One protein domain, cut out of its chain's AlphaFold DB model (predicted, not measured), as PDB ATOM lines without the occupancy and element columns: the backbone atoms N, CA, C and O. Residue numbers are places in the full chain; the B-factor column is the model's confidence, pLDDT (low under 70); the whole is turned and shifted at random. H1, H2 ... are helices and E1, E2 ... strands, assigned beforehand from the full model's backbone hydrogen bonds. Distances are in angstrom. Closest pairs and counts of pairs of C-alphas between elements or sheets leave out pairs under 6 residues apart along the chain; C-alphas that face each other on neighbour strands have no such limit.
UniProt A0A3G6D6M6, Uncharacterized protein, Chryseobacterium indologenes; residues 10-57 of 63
ATOM      1  N   ASN A  10       0.459  37.457 -22.123       50.22
ATOM      2  CA  ASN A  10       1.006  37.016 -23.408       50.22
ATOM      3  C   ASN A  10       1.661  35.621 -23.355       50.22
ATOM      4  O   ASN A  10       1.488  34.838 -24.284       50.22
ATOM      5  N   ASP A  11       2.355  35.276 -22.265       50.94
ATOM      6  CA  ASP A  11       2.871  33.918 -22.029       50.94
ATOM      7  C   ASP A  11       1.736  32.941 -21.715       50.94
ATOM      8  O   ASP A  11       1.758  31.797 -22.155       50.94
ATOM      9  N   LEU A  12       0.706  33.393 -20.990       50.03
ATOM     10  CA  LEU A  12      -0.460  32.560 -20.697       50.03
ATOM     11  C   LEU A  12      -1.220  32.201 -21.980       50.03
ATOM     12  O   LEU A  12      -1.698  31.080 -22.100       50.03
ATOM     13  N   GLN A  13      -1.284  33.129 -22.943       50.00
ATOM     14  CA  GLN A  13      -1.755  32.819 -24.286       50.00
ATOM     15  C   GLN A  13      -0.866  31.738 -24.897       50.00
ATOM     16  O   GLN A  13      -1.382  30.662 -25.137       50.00
ATOM     17  N   GLN A  14       0.452  31.919 -25.040       49.53
ATOM     18  CA  GLN A  14       1.333  30.884 -25.622       49.53
ATOM     19  C   GLN A  14       1.228  29.497 -24.965       49.53
ATOM     20  O   GLN A  14       1.255  28.498 -25.676       49.53
ATOM     21  N   VAL A  15       1.054  29.423 -23.643       52.28
ATOM     22  CA  VAL A  15       0.950  28.147 -22.911       52.28
ATOM     23  C   VAL A  15      -0.449  27.514 -23.003       52.28
ATOM     24  O   VAL A  15      -0.552  26.291 -22.956       52.28
ATOM     25  N   LEU A  16      -1.522  28.304 -23.152       50.75
ATOM     26  CA  LEU A  16      -2.913  27.806 -23.206       50.75
ATOM     27  C   LEU A  16      -3.559  27.830 -24.604       50.75
ATOM     28  O   LEU A  16      -4.687  27.369 -24.742       50.75
ATOM     29  N   GLY A  17      -2.889  28.344 -25.639       41.34
ATOM     30  CA  GLY A  17      -3.451  28.394 -27.000       41.34
ATOM     31  C   GLY A  17      -3.016  29.585 -27.855       41.34
ATOM     32  O   GLY A  17      -3.769  30.068 -28.696       41.34
ATOM     33  N   GLY A  18      -1.819  30.112 -27.633       39.62
ATOM     34  CA  GLY A  18      -1.255  31.247 -28.343       39.62
ATOM     35  C   GLY A  18      -0.614  30.727 -29.605       39.62
ATOM     36  O   GLY A  18       0.605  30.620 -29.700       39.62
ATOM     37  N   THR A  19      -1.450  30.350 -30.559       42.59
ATOM     38  CA  THR A  19      -1.001  29.902 -31.870       42.59
ATOM     39  C   THR A  19      -1.777  30.680 -32.914       42.59
ATOM     40  O   THR A  19      -2.740  30.207 -33.515       42.59
ATOM     41  N   ASN A  20      -1.316  31.913 -33.133       45.31
ATOM     42  CA  ASN A  20      -1.393  32.531 -34.447       45.31
ATOM     43  C   ASN A  20      -0.900  31.495 -35.473       45.31
ATOM     44  O   ASN A  20       0.290  31.191 -35.507       45.31
ATOM     45  N   GLY A  21      -1.815  30.931 -36.266       45.38
ATOM     46  CA  GLY A  21      -1.478  30.260 -37.524       45.38
ATOM     47  C   GLY A  21      -2.098  28.888 -37.791       45.38
ATOM     48  O   GLY A  21      -2.270  28.574 -38.963       45.38
ATOM     49  N   SER A  22      -2.465  28.085 -36.778       50.09
ATOM     50  CA  SER A  22      -2.762  26.655 -37.038       50.09
ATOM     51  C   SER A  22      -3.766  25.978 -36.088       50.09
ATOM     52  O   SER A  22      -3.630  24.782 -35.842       50.09
ATOM     53  N   ILE A  23      -4.769  26.674 -35.528       62.28
ATOM     54  CA  ILE A  23      -5.817  25.968 -34.743       62.28
ATOM     55  C   ILE A  23      -6.563  24.969 -35.640       62.28
ATOM     56  O   ILE A  23      -6.866  23.849 -35.237       62.28
ATOM     57  N   CYS A  24      -6.799  25.366 -36.887       67.25
ATOM     58  CA  CYS A  24      -7.461  24.550 -37.885       67.25
ATOM     59  C   CYS A  24      -6.415  23.985 -38.845       67.25
ATOM     60  O   CYS A  24      -5.604  24.725 -39.398       67.25
ATOM     61  N   SER A  25      -6.389  22.661 -38.988       67.69
ATOM     62  CA  SER A  25      -5.426  21.941 -39.823       67.69
ATOM     63  C   SER A  25      -6.126  20.975 -40.776       67.69
ATOM     64  O   SER A  25      -7.205  20.447 -40.503       67.69
ATOM     65  N   GLY A  26      -5.485  20.715 -41.918       73.75
ATOM     66  CA  GLY A  26      -6.005  19.822 -42.951       73.75
ATOM     67  C   GLY A  26      -7.065  20.489 -43.833       73.75
ATOM     68  O   GLY A  26      -6.807  21.522 -44.447       73.75
ATOM     69  N   ARG A  27      -8.247  19.867 -43.943       74.31
ATOM     70  CA  ARG A  27      -9.362  20.352 -44.784       74.31
ATOM     71  C   ARG A  27     -10.180  21.472 -44.140       74.31
ATOM     72  O   ARG A  27     -11.017  22.063 -44.811       74.31
ATOM     73  N   LEU A  28      -9.959  21.728 -42.856       79.75
ATOM     74  CA  LEU A  28     -10.622  22.772 -42.093       79.75
ATOM     75  C   LEU A  28      -9.570  23.842 -41.838       79.75
ATOM     76  O   LEU A  28      -8.638  23.609 -41.074       79.75
ATOM     77  N   GLN A  29      -9.664  24.960 -42.548       81.31
ATOM     78  CA  GLN A  29      -8.663  26.035 -42.511       81.31
ATOM     79  C   GLN A  29      -9.222  27.326 -41.910       81.31
ATOM     80  O   GLN A  29      -8.460  28.222 -41.560       81.31
ATOM     81  N   TYR A  30     -10.544  27.416 -41.755       81.62
ATOM     82  CA  TYR A  30     -11.217  28.624 -41.305       81.62
ATOM     83  C   TYR A  30     -11.608  28.489 -39.844       81.62
ATOM     84  O   TYR A  30     -12.386  27.611 -39.483       81.62
ATOM     85  N   LEU A  31     -11.076  29.370 -39.004       81.62
ATOM     86  CA  LEU A  31     -11.480  29.469 -37.611       81.62
ATOM     87  C   LEU A  31     -12.727  30.354 -37.517       81.62
ATOM     88  O   LEU A  31     -12.681  31.530 -37.874       81.62
ATOM     89  N   VAL A  32     -13.825  29.795 -37.025       82.88
ATOM     90  CA  VAL A  32     -15.101  30.492 -36.849       82.88
ATOM     91  C   VAL A  32     -15.402  30.595 -35.363       82.88
ATOM     92  O   VAL A  32     -15.395  29.592 -34.651       82.88
ATOM     93  N   ALA A  33     -15.661  31.814 -34.896       82.06
ATOM     94  CA  ALA A  33     -16.086  32.071 -33.528       82.06
ATOM     95  C   ALA A  33     -17.613  32.183 -33.477       82.06
ATOM     96  O   ALA A  33     -18.189  32.989 -34.203       82.06
ATOM     97  N   PHE A  34     -18.267  31.401 -32.619       81.50
ATOM     98  CA  PHE A  34     -19.720  31.435 -32.447       81.50
ATOM     99  C   PHE A  34     -20.098  31.001 -31.025       81.50
ATOM    100  O   PHE A  34     -19.515  30.061 -30.488       81.50
ATOM    101  N   ASN A  35     -21.031  31.721 -30.391       78.94
ATOM    102  CA  ASN A  35     -21.470  31.493 -29.003       78.94
ATOM    103  C   ASN A  35     -20.335  31.398 -27.958       78.94
ATOM    104  O   ASN A  35     -20.450  30.696 -26.960       78.94
ATOM    105  N   GLY A  36     -19.222  32.110 -28.172       76.38
ATOM    106  CA  GLY A  36     -18.060  32.071 -27.268       76.38
ATOM    107  C   GLY A  36     -17.163  30.838 -27.435       76.38
ATOM    108  O   GLY A  36     -16.171  30.710 -26.719       76.38
ATOM    109  N   TYR A  37     -17.471  29.973 -28.402       81.06
ATOM    110  CA  TYR A  37     -16.642  28.850 -28.825       81.06
ATOM    111  C   TYR A  37     -15.933  29.162 -30.141       81.06
ATOM    112  O   TYR A  37     -16.339  30.043 -30.903       81.06
ATOM    113  N   TYR A  38     -14.884  28.393 -30.422       81.94
ATOM    114  CA  TYR A  38     -14.188  28.400 -31.700       81.94
ATOM    115  C   TYR A  38     -14.330  27.033 -32.365       81.94
ATOM    116  O   TYR A  38     -14.121  26.004 -31.723       81.94
ATOM    117  N   ALA A  39     -14.656  27.033 -33.654       82.19
ATOM    118  CA  ALA A  39     -14.726  25.846 -34.492       82.19
ATOM    119  C   ALA A  39     -13.860  25.994 -35.736       82.19
ATOM    120  O   ALA A  39     -13.605  27.100 -36.213       82.19
ATOM    121  N   CYS A  40     -13.448  24.854 -36.279       84.62
ATOM    122  CA  CYS A  40     -12.699  24.793 -37.521       84.62
ATOM    123  C   CYS A  40     -13.605  24.368 -38.666       84.62
ATOM    124  O   CYS A  40     -14.160  23.278 -38.639       84.62
ATOM    125  N   CYS A  41     -13.723  25.203 -39.686       84.00
ATOM    126  CA  CYS A  41     -14.598  25.010 -40.832       84.00
ATOM    127  C   CYS A  41     -13.805  24.910 -42.137       84.00
ATOM    128  O   CYS A  41     -12.677  25.403 -42.260       84.00
ATOM    129  N   LYS A  42     -14.404  24.250 -43.132       84.31
ATOM    130  CA  LYS A  42     -13.858  24.175 -44.494       84.31
ATOM    131  C   LYS A  42     -13.909  25.521 -45.217       84.31
ATOM    132  O   LYS A  42     -13.074  25.769 -46.078       84.31
ATOM    133  N   GLU A  43     -14.862  26.371 -44.862       83.94
ATOM    134  CA  GLU A  43     -15.046  27.713 -45.413       83.94
ATOM    135  C   GLU A  43     -15.417  28.698 -44.301       83.94
ATOM    136  O   GLU A  43     -15.796  28.295 -43.196       83.94
ATOM    137  N   GLN A  44     -15.274  29.993 -44.577       80.88
ATOM    138  CA  GLN A  44     -15.653  31.045 -43.644       80.88
ATOM    139  C   GLN A  44     -17.176  31.165 -43.598       80.88
ATOM    140  O   GLN A  44     -17.794  31.520 -44.599       80.88
ATOM    141  N   VAL A  45     -17.770  30.901 -42.436       80.75
ATOM    142  CA  VAL A  45     -19.221  30.967 -42.235       80.75
ATOM    143  C   VAL A  45     -19.584  31.756 -40.993       80.75
ATOM    144  O   VAL A  45     -18.818  31.811 -40.037       80.75
ATOM    145  N   GLU A  46     -20.771  32.354 -41.013       80.12
ATOM    146  CA  GLU A  46     -21.319  33.086 -39.867       80.12
ATOM    147  C   GLU A  46     -21.913  32.137 -38.822       80.12
ATOM    148  O   GLU A  46     -21.779  32.369 -37.623       80.12
ATOM    149  N   ASN A  47     -22.537  31.044 -39.276       82.81
ATOM    150  CA  ASN A  47     -23.110  30.024 -38.410       82.81
ATOM    151  C   ASN A  47     -22.470  28.651 -38.688       82.81
ATOM    152  O   ASN A  47     -22.855  27.978 -39.650       82.81
ATOM    153  N   PRO A  48     -21.522  28.206 -37.846       81.31
ATOM    154  CA  PRO A  48     -20.855  26.921 -38.017       81.31
ATOM    155  C   PRO A  48     -21.769  25.730 -37.662       81.31
ATOM    156  O   PRO A  48     -21.433  24.597 -37.987       81.31
ATOM    157  N   CYS A  49     -22.944  25.974 -37.067       82.69
ATOM    158  CA  CYS A  49     -23.976  24.971 -36.780       82.69
ATOM    159  C   CYS A  49     -24.870  24.642 -37.982       82.69
ATOM    160  O   CYS A  49     -25.726  23.761 -37.899       82.69
ATOM    161  N   SER A  50     -24.712  25.356 -39.097       80.69
ATOM    162  CA  SER A  50     -25.457  25.072 -40.319       80.69
ATOM    163  C   SER A  50     -24.975  23.759 -40.946       80.69
ATOM    164  O   SER A  50     -23.791  23.597 -41.229       80.69
ATOM    165  N   THR A  51     -25.896  22.835 -41.236       69.56
ATOM    166  CA  THR A  51     -25.602  21.524 -41.854       69.56
ATOM    167  C   THR A  51     -24.965  21.616 -43.241       69.56
ATOM    168  O   THR A  51     -24.474  20.620 -43.767       69.56
ATOM    169  N   THR A  52     -24.980  22.799 -43.852       71.81
ATOM    170  CA  THR A  52     -24.374  23.062 -45.160       71.81
ATOM    171  C   THR A  52     -22.847  23.092 -45.094       71.81
ATOM    172  O   THR A  52     -22.188  22.885 -46.111       71.81
ATOM    173  N   VAL A  53     -22.271  23.313 -43.908       70.19
ATOM    174  CA  VAL A  53     -20.839  23.560 -43.739       70.19
ATOM    175  C   VAL A  53     -20.193  22.406 -42.990       70.19
ATOM    176  O   VAL A  53     -20.616  22.019 -41.904       70.19
ATOM    177  N   MET A  54     -19.103  21.876 -43.542       78.50
ATOM    178  CA  MET A  54     -18.257  20.939 -42.807       78.50
ATOM    179  C   MET A  54     -17.417  21.714 -41.789       78.50
ATOM    180  O   MET A  54     -16.368  22.262 -42.136       78.50
ATOM    181  N   CYS A  55     -17.896  21.752 -40.547       81.31
ATOM    182  CA  CYS A  55     -17.202  22.311 -39.393       81.31
ATOM    183  C   CYS A  55     -16.969  21.239 -38.326       81.31
ATOM    184  O   CYS A  55     -17.834  20.411 -38.048       81.31
ATOM    185  N   GLN A  56     -15.798  21.268 -37.702       83.06
ATOM    186  CA  GLN A  56     -15.500  20.503 -36.502       83.06
ATOM    187  C   GLN A  56     -15.896  21.342 -35.289       83.06
ATOM    188  O   GLN A  56     -15.214  22.304 -34.929       83.06
ATOM    189  N   LEU A  57     -17.039  20.979 -34.710       81.69
ATOM    190  CA  LEU A  57     -17.706  21.703 -33.634       81.69
ATOM    191  C   LEU A  57     -17.428  21.012 -32.291       81.69
ATOM    192  O   LEU A  57     -17.585  19.791 -32.201       81.69
TER     193      LEU A  57
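Overview. This is residues 10 to 57 of the 63 residues of an uncharacterized protein of Chryseobacterium indologenes (UniProt A0A3G6D6M6). What is the shape? With little regular structure, this is a small hairpin of two strands, E1 and E2, along which the tail folds back at residues 55 to 56, while residues 11 to 17, mostly helix H1, stick out far away. What else describes it? Of 48 printed residues, 17 are in named elements, ordered H1, E1, E2, class mixed; the antiparallel sheet is E1 - E2. It is only just loose, close to compact, with radius of gyration of the C-alphas 11.6 A and spans 37 by 24 by 13 A.

Arrangement. How do the strands pair? E1, residues 30 to 34, and E2, residues 37 to 41, form an antiparallel hairpin at 147 degrees; C-alphas 33 and 38 face each other at 4.5 A, and N 32 and O 39, 2.8 A apart, are within hydrogen-bond range. What else pairs? Residues 40 to 41 of E2 pair antiparallel with residues 55 to 56. Where is H1? H1, residues 10 to 16, is apart from E2; every O i to N i+4 pair in it is within range.

Along the chain. Where does H1 begin? C-alpha 10 is at (1.006, 37.016, -23.408), and H1 spans 10.0 A. Where does E2 end? C-alpha 41 is at (-14.598, 25.010, -40.832); E1 spans 12.6 A, E2 12.8 A.

Size, cuts and confidence. How large is it? The two C-alphas farthest apart, of Asp 11 and Thr 52, are 37.4 A apart. What of links and confidence? The printed part has no cut, H1 to E1 is a long link of 13 residues, and pLDDT is under 70 at residues 10 to 25 and 51.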